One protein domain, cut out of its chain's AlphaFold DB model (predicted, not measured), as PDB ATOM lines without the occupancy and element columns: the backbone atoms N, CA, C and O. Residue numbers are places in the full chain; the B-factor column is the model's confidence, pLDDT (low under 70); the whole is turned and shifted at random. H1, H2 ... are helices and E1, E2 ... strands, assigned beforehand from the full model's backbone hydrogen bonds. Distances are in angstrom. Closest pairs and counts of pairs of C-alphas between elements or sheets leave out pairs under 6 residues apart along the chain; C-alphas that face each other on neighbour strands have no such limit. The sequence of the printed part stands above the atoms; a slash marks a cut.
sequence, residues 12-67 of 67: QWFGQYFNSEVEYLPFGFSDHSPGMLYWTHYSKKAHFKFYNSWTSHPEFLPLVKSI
ATOM      1  N   GLN A  12     -39.874 -27.443   2.838       93.19
ATOM      2  CA  GLN A  12     -39.232 -27.385   1.524       93.19
ATOM      3  C   GLN A  12     -38.406 -26.101   1.358       93.19
ATOM      4  O   GLN A  12     -37.244 -26.165   0.961       93.19
ATOM      5  N   TRP A  13     -38.973 -24.948   1.720       91.12
ATOM      6  CA  TRP A  13     -38.269 -23.669   1.717       91.12
ATOM      7  C   TRP A  13     -37.099 -23.684   2.695       91.12
ATOM      8  O   TRP A  13     -36.005 -23.263   2.340       91.12
ATOM      9  N   PHE A  14     -37.298 -24.213   3.905       85.81
ATOM     10  CA  PHE A  14     -36.227 -24.321   4.898       85.81
ATOM     11  C   PHE A  14     -35.051 -25.171   4.393       85.81
ATOM     12  O   PHE A  14     -33.898 -24.810   4.612       85.81
ATOM     13  N   GLY A  15     -35.327 -26.262   3.670       86.50
ATOM     14  CA  GLY A  15     -34.292 -27.102   3.065       86.50
ATOM     15  C   GLY A  15     -33.525 -26.419   1.929       86.50
ATOM     16  O   GLY A  15     -32.329 -26.650   1.775       86.50
ATOM     17  N   GLN A  16     -34.187 -25.565   1.144       88.69
ATOM     18  CA  GLN A  16     -33.577 -24.871  -0.000       88.69
ATOM     19  C   GLN A  16     -32.899 -23.545   0.382       88.69
ATOM     20  O   GLN A  16     -31.871 -23.183  -0.188       88.69
ATOM     21  N   TYR A  17     -33.449 -22.831   1.363       87.81
ATOM     22  CA  TYR A  17     -33.083 -21.465   1.735       87.81
ATOM     23  C   TYR A  17     -32.891 -21.337   3.248       87.81
ATOM     24  O   TYR A  17     -33.457 -20.457   3.894       87.81
ATOM     25  N   PHE A  18     -32.077 -22.216   3.835       83.31
ATOM     26  CA  PHE A  18     -31.892 -22.271   5.289       83.31
ATOM     27  C   PHE A  18     -31.335 -20.971   5.907       83.31
ATOM     28  O   PHE A  18     -31.558 -20.715   7.087       83.31
ATOM     29  N   ASN A  19     -30.652 -20.131   5.115       85.81
ATOM     30  CA  ASN A  19     -30.180 -18.795   5.517       85.81
ATOM     31  C   ASN A  19     -31.129 -17.681   5.057       85.81
ATOM     32  O   ASN A  19     -30.674 -16.652   4.550       85.81
ATOM     33  N   SER A  20     -32.439 -17.897   5.156       89.12
ATOM     34  CA  SER A  20     -33.411 -16.841   4.897       89.12
ATOM     35  C   SER A  20     -33.555 -15.911   6.106       89.12
ATOM     36  O   SER A  20     -33.751 -16.381   7.228       89.12
ATOM     37  N   GLU A  21     -33.512 -14.603   5.882       88.94
ATOM     38  CA  GLU A  21     -33.643 -13.554   6.896       88.94
ATOM     39  C   GLU A  21     -34.741 -12.570   6.486       88.94
ATOM     40  O   GLU A  21     -34.934 -12.307   5.301       88.94
ATOM     41  N   VAL A  22     -35.464 -12.020   7.465       90.75
ATOM     42  CA  VAL A  22     -36.444 -10.953   7.228       90.75
ATOM     43  C   VAL A  22     -35.942  -9.646   7.832       90.75
ATOM     44  O   VAL A  22     -35.668  -9.569   9.033       90.75
ATOM     45  N   GLU A  23     -35.842  -8.618   6.998       90.75
ATOM     46  CA  GLU A  23     -35.544  -7.246   7.397       90.75
ATOM     47  C   GLU A  23     -36.837  -6.431   7.381       90.75
ATOM     48  O   GLU A  23     -37.565  -6.437   6.392       90.75
ATOM     49  N   TYR A  24     -37.151  -5.744   8.480       90.06
ATOM     50  CA  TYR A  24     -38.298  -4.836   8.518       90.06
ATOM     51  C   TYR A  24     -37.816  -3.441   8.157       90.06
ATOM     52  O   TYR A  24     -36.941  -2.898   8.832       90.06
ATOM     53  N   LEU A  25     -38.384  -2.890   7.089       89.31
ATOM     54  CA  LEU A  25     -38.017  -1.575   6.589       89.31
ATOM     55  C   LEU A  25     -38.414  -0.465   7.574       89.31
ATOM     56  O   LEU A  25     -39.315  -0.664   8.392       89.31
ATOM     57  N   PRO A  26     -37.771   0.716   7.500       87.56
ATOM     58  CA  PRO A  26     -38.156   1.864   8.306       87.56
ATOM     59  C   PRO A  26     -39.640   2.218   8.161       87.56
ATOM     60  O   PRO A  26     -40.242   2.050   7.098       87.56
ATOM     61  N   PHE A  27     -40.207   2.747   9.243       82.94
ATOM     62  CA  PHE A  27     -41.599   3.174   9.302       82.94
ATOM     63  C   PHE A  27     -41.898   4.247   8.243       82.94
ATOM     64  O   PHE A  27     -41.140   5.206   8.090       82.94
ATOM     65  N   GLY A  28     -43.004   4.070   7.521       81.44
ATOM     66  CA  GLY A  28     -43.480   4.994   6.492       81.44
ATOM     67  C   GLY A  28     -44.823   5.615   6.873       81.44
ATOM     68  O   GLY A  28     -45.002   6.110   7.980       81.44
ATOM     69  N   PHE A  29     -45.783   5.581   5.948       86.31
ATOM     70  CA  PHE A  29     -47.126   6.145   6.152       86.31
ATOM     71  C   PHE A  29     -48.140   5.174   6.786       86.31
ATOM     72  O   PHE A  29     -49.235   5.598   7.142       86.31
ATOM     73  N   SER A  30     -47.811   3.884   6.903       88.19
ATOM     74  CA  SER A  30     -48.666   2.859   7.521       88.19
ATOM     75  C   SER A  30     -48.221   2.586   8.954       88.19
ATOM     76  O   SER A  30     -47.040   2.683   9.266       88.19
ATOM     77  N   ASP A  31     -49.163   2.186   9.804       86.06
ATOM     78  CA  ASP A  31     -48.937   1.601  11.128       86.06
ATOM     79  C   ASP A  31     -48.205   0.241  11.097       86.06
ATOM     80  O   ASP A  31     -47.740  -0.224  12.140       86.06
ATOM     81  N   HIS A  32     -48.022  -0.346   9.907       88.38
ATOM     82  CA  HIS A  32     -47.194  -1.520   9.641       88.38
ATOM     83  C   HIS A  32     -45.936  -1.169   8.834       88.38
ATOM     84  O   HIS A  32     -45.934  -0.310   7.952       88.38
ATOM     85  N   SER A  33     -44.842  -1.886   9.115       88.69
ATOM     86  CA  SER A  33     -43.588  -1.795   8.358       88.69
ATOM     87  C   SER A  33     -43.432  -3.012   7.439       88.69
ATOM     88  O   SER A  33     -43.554  -4.140   7.924       88.69
ATOM     89  N   PRO A  34     -43.141  -2.834   6.137       90.06
ATOM     90  CA  PRO A  34     -42.928  -3.959   5.232       90.06
ATOM     91  C   PRO A  34     -41.767  -4.846   5.694       90.06
ATOM     92  O   PRO A  34     -40.690  -4.352   6.029       90.06
ATOM     93  N   GLY A  35     -41.983  -6.162   5.683       90.38
ATOM     94  CA  GLY A  35     -40.926  -7.153   5.861       90.38
ATOM     95  C   GLY A  35     -40.371  -7.592   4.510       90.38
ATOM     96  O   GLY A  35     -41.128  -8.031   3.647       90.38
ATOM     97  N   MET A  36     -39.057  -7.505   4.330       92.06
ATOM     98  CA  MET A  36     -38.348  -7.953   3.139       92.06
ATOM     99  C   MET A  36     -37.580  -9.237   3.438       92.06
ATOM    100  O   MET A  36     -36.758  -9.285   4.351       92.06
ATOM    101  N   LEU A  37     -37.894 -10.292   2.685       91.56
ATOM    102  CA  LEU A  37     -37.279 -11.607   2.820       91.56
ATOM    103  C   LEU A  37     -36.072 -11.712   1.891       91.56
ATOM    104  O   LEU A  37     -36.204 -11.601   0.674       91.56
ATOM    105  N   TYR A  38     -34.917 -11.999   2.471       91.38
ATOM    106  CA  TYR A  38     -33.675 -12.269   1.763       91.38
ATOM    107  C   TYR A  38     -33.220 -13.692   2.039       91.38
ATOM    108  O   TYR A  38     -33.508 -14.247   3.094       91.38
ATOM    109  N   TRP A  39     -32.472 -14.281   1.116       90.38
ATOM    110  CA  TRP A  39     -31.783 -15.546   1.341       90.38
ATOM    111  C   TRP A  39     -30.434 -15.528   0.636       90.38
ATOM    112  O   TRP A  39     -30.247 -14.856  -0.377       90.38
ATOM    113  N   THR A  40     -29.479 -16.276   1.180       83.88
ATOM    114  CA  THR A  40     -28.154 -16.423   0.574       83.88
ATOM    115  C   THR A  40     -27.769 -17.894   0.504       83.88
ATOM    116  O   THR A  40     -28.146 -18.689   1.369       83.88
ATOM    117  N   HIS A  41     -26.978 -18.250  -0.508       77.44
ATOM    118  CA  HIS A  41     -26.401 -19.590  -0.633       77.44
ATOM    119  C   HIS A  41     -25.216 -19.825   0.320       77.44
ATOM    120  O   HIS A  41     -24.764 -20.958   0.463       77.44
ATOM    121  N   TYR A  42     -24.719 -18.781   0.989       73.12
ATOM    122  CA  TYR A  42     -23.636 -18.899   1.959       73.12
ATOM    123  C   TYR A  42     -24.179 -19.342   3.309       73.12
ATOM    124  O   TYR A  42     -25.108 -18.732   3.840       73.12
ATOM    125  N   SER A  43     -23.559 -20.364   3.898       67.50
ATOM    126  CA  SER A  43     -23.882 -20.782   5.258       67.50
ATOM    127  C   SER A  43     -23.467 -19.693   6.245       67.50
ATOM    128  O   SER A  43     -22.274 -19.506   6.502       67.50
ATOM    129  N   LYS A  44     -24.431 -18.999   6.851       65.31
ATOM    130  CA  LYS A  44     -24.164 -18.319   8.119       65.31
ATOM    131  C   LYS A  44     -24.194 -19.379   9.219       65.31
ATOM    132  O   LYS A  44     -24.999 -20.309   9.175       65.31
ATOM    133  N   LYS A  45     -23.315 -19.266  10.221       65.50
ATOM    134  CA  LYS A  45     -23.467 -20.067  11.445       65.50
ATOM    135  C   LYS A  45     -24.813 -19.697  12.062       65.50
ATOM    136  O   LYS A  45     -24.999 -18.562  12.495       65.50
ATOM    137  N   ALA A  46     -25.746 -20.642  12.087       68.81
ATOM    138  CA  ALA A  46     -27.007 -20.447  12.776       68.81
ATOM    139  C   ALA A  46     -26.727 -20.341  14.281       68.81
ATOM    140  O   ALA A  46     -26.178 -21.259  14.890       68.81
ATOM    141  N   HIS A  47     -27.080 -19.206  14.876       74.75
ATOM    142  CA  HIS A  47     -27.100 -19.075  16.326       74.75
ATOM    143  C   HIS A  47     -28.361 -19.742  16.871       74.75
ATOM    144  O   HIS A  47     -29.423 -19.694  16.245       74.75
ATOM    145  N   PHE A  48     -28.257 -20.343  18.056       81.62
ATOM    146  CA  PHE A  48     -29.436 -20.816  18.765       81.62
ATOM    147  C   PHE A  48     -30.378 -19.635  19.027       81.62
ATOM    148  O   PHE A  48     -29.987 -18.638  19.636       81.62
ATOM    149  N   LYS A  49     -31.620 -19.748  18.553       81.25
ATOM    150  CA  LYS A  49     -32.667 -18.756  18.780       81.25
ATOM    151  C   LYS A  49     -33.696 -19.335  19.734       81.25
ATOM    152  O   LYS A  49     -34.389 -20.292  19.396       81.25
ATOM    153  N   PHE A  50     -33.803 -18.727  20.906       87.12
ATOM    154  CA  PHE A  50     -34.828 -19.072  21.874       87.12
ATOM    155  C   PHE A  50     -36.181 -18.485  21.460       87.12
ATOM    156  O   PHE A  50     -36.272 -17.300  21.126       87.12
ATOM    157  N   TYR A  51     -37.234 -19.299  21.497       87.50
ATOM    158  CA  TYR A  51     -38.602 -18.843  21.263       87.50
ATOM    159  C   TYR A  51     -39.383 -18.857  22.573       87.50
ATOM    160  O   TYR A  51     -39.600 -19.912  23.160       87.50
ATOM    161  N   ASN A  52     -39.889 -17.692  22.990       89.25
ATOM    162  CA  ASN A  52     -40.679 -17.569  24.222       89.25
ATOM    163  C   ASN A  52     -41.925 -18.467  24.226       89.25
ATOM    164  O   ASN A  52     -42.368 -18.888  25.280       89.25
ATOM    165  N   SER A  53     -42.473 -18.828  23.063       88.19
ATOM    166  CA  SER A  53     -43.599 -19.768  22.971       88.19
ATOM    167  C   SER A  53     -43.276 -21.171  23.493       88.19
ATOM    168  O   SER A  53     -44.189 -21.931  23.809       88.19
ATOM    169  N   TRP A  54     -42.000 -21.543  23.597       93.81
ATOM    170  CA  TRP A  54     -41.618 -22.807  24.219       93.81
ATOM    171  C   TRP A  54     -41.930 -22.817  25.712       93.81
ATOM    172  O   TRP A  54     -42.326 -23.856  26.227       93.81
ATOM    173  N   THR A  55     -41.857 -21.670  26.395       95.12
ATOM    174  CA  THR A  55     -42.110 -21.598  27.844       95.12
ATOM    175  C   THR A  55     -43.564 -21.861  28.212       95.12
ATOM    176  O   THR A  55     -43.851 -22.174  29.361       95.12
ATOM    177  N   SER A  56     -44.486 -21.730  27.258       95.25
ATOM    178  CA  SER A  56     -45.899 -22.079  27.437       95.25
ATOM    179  C   SER A  56     -46.174 -23.584  27.368       95.25
ATOM    180  O   SER A  56     -47.271 -24.002  27.732       95.25
ATOM    181  N   HIS A  57     -45.222 -24.409  26.916       95.88
ATOM    182  CA  HIS A  57     -45.401 -25.858  26.920       95.88
ATOM    183  C   HIS A  57     -45.303 -26.396  28.360       95.88
ATOM    184  O   HIS A  57     -44.318 -26.088  29.036       95.88
ATOM    185  N   PRO A  58     -46.253 -27.227  28.840       96.88
ATOM    186  CA  PRO A  58     -46.255 -27.723  30.222       96.88
ATOM    187  C   PRO A  58     -44.952 -28.420  30.637       96.88
ATOM    188  O   PRO A  58     -44.523 -28.323  31.785       96.88
ATOM    189  N   GLU A  59     -44.292 -29.086  29.689       96.38
ATOM    190  CA  GLU A  59     -43.059 -29.842  29.939       96.38
ATOM    191  C   GLU A  59     -41.771 -29.019  29.807       96.38
ATOM    192  O   GLU A  59     -40.694 -29.527  30.108       96.38
ATOM    193  N   PHE A  60     -41.849 -27.747  29.402       95.62
ATOM    194  CA  PHE A  60     -40.655 -26.925  29.201       95.62
ATOM    195  C   PHE A  60     -39.820 -26.790  30.482       95.62
ATOM    196  O   PHE A  60     -38.619 -27.049  30.475       95.62
ATOM    197  N   LEU A  61     -40.452 -26.416  31.602       96.19
ATOM    198  CA  LEU A  61     -39.752 -26.244  32.879       96.19
ATOM    199  C   LEU A  61     -39.227 -27.567  33.466       96.19
ATOM    200  O   LEU A  61     -38.077 -27.569  33.908       96.19
ATOM    201  N   PRO A  62     -40.000 -28.674  33.492       96.94
ATOM    202  CA  PRO A  62     -39.474 -29.985  33.875       96.94
ATOM    203  C   PRO A  62     -38.231 -30.403  33.079       96.94
ATOM    204  O   PRO A  62     -37.237 -30.791  33.685       96.94
ATOM    205  N   LEU A  63     -38.260 -30.255  31.749       96.38
ATOM    206  CA  LEU A  63     -37.157 -30.636  30.863       96.38
ATOM    207  C   LEU A  63     -35.893 -29.802  31.106       96.38
ATOM    208  O   LEU A  63     -34.798 -30.341  31.191       96.38
ATOM    209  N   VAL A  64     -36.024 -28.480  31.234       94.50
ATOM    210  CA  VAL A  64     -34.865 -27.601  31.464       94.50
ATOM    211  C   VAL A  64     -34.209 -27.867  32.824       94.50
ATOM    212  O   VAL A  64     -33.007 -27.686  32.957       94.50
ATOM    213  N   LYS A  65     -34.975 -28.314  33.829       95.69
ATOM    214  CA  LYS A  65     -34.456 -28.659  35.164       95.69
ATOM    215  C   LYS A  65     -33.784 -30.032  35.237       95.69
ATOM    216  O   LYS A  65     -33.128 -30.306  36.235       95.69
ATOM    217  N   SER A  66     -34.012 -30.909  34.257       94.75
ATOM    218  CA  SER A  66     -33.440 -32.263  34.244       94.75
ATOM    219  C   SER A  66     -32.053 -32.338  33.602       94.75
ATOM    220  O   SER A  66     -31.464 -33.416  33.578       94.75
ATOM    221  N   ILE A  67     -31.580 -31.226  33.035       80.00
ATOM    222  CA  ILE A  67     -30.244 -31.052  32.450       80.00
ATOM    223  C   ILE A  67     -29.366 -30.347  33.482       80.00
ATOM    224  O   ILE A  67     -28.192 -30.753  33.616       80.00
TER     225      ILE A  67
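Overview. This is residues 12 to 67 of the 67 residues of an uncharacterized protein of Thalictrum thalictroides (UniProt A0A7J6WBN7). A narrow two-stranded hairpin, E1 and E2, has the small helix H1 near the end where E1 begins, and a long arm, residues 47 to 67, sticks out from it, with the short helices H2 and H3 in its last part. There is no common core. The 56 printed residues hold three named helices and two named strands in the order H1, E1, E2, H2, H3; the sheet, E1 - E2, is antiparallel. The class is mixed, helices and strands, with under half of the residues in named elements. The whole is extended, with a radius of gyration of the C-alphas of 16.8 A and spans of 47 by 33 by 20 A.

Arrangement. The closest C-alphas of H1, residues 12 to 16, and E1, residues 20 to 24, are those of Phe 14 and Ser 20, 8.0 A apart. E1 and E2, residues 35 to 39, form an antiparallel hairpin at 154 degrees, with N 21 and O 38 at 2.8 A and N 23 and O 36 at 2.9 A, within hydrogen-bond range. H2, residues 52 to 56, and H3, residues 60 to 65, are close but not clearly touching; their closest C-alphas, those of Trp 54 and Phe 60, are 6.5 A apart. H1 and E2 are apart, and so are E1 and H2. In H1 and H3 every O i to N i+4 pair is within hydrogen-bond range; in H2 0 of 1 is, beside 2 of 2 O i to N i+3 pairs.

Along the chain. H1 begins at C-alpha 12, (-39.232, -27.385, 1.524), and is 6.4 A long. E1 measures 13.5 A and E2 13.2 A. H2 measures 7.6 A. H3, 8.8 A, ends at C-alpha 65, (-34.456, -28.659, 35.164).

Size, cuts and confidence. The C-alphas of Phe 29 and Ser 66, the two farthest apart, are 49.5 A apart. The printed part has no cut. The link from E2 to H2 is long, 12 residues. Residues 43 to 46 have pLDDT under 70; the mean of the printed part is 87.3.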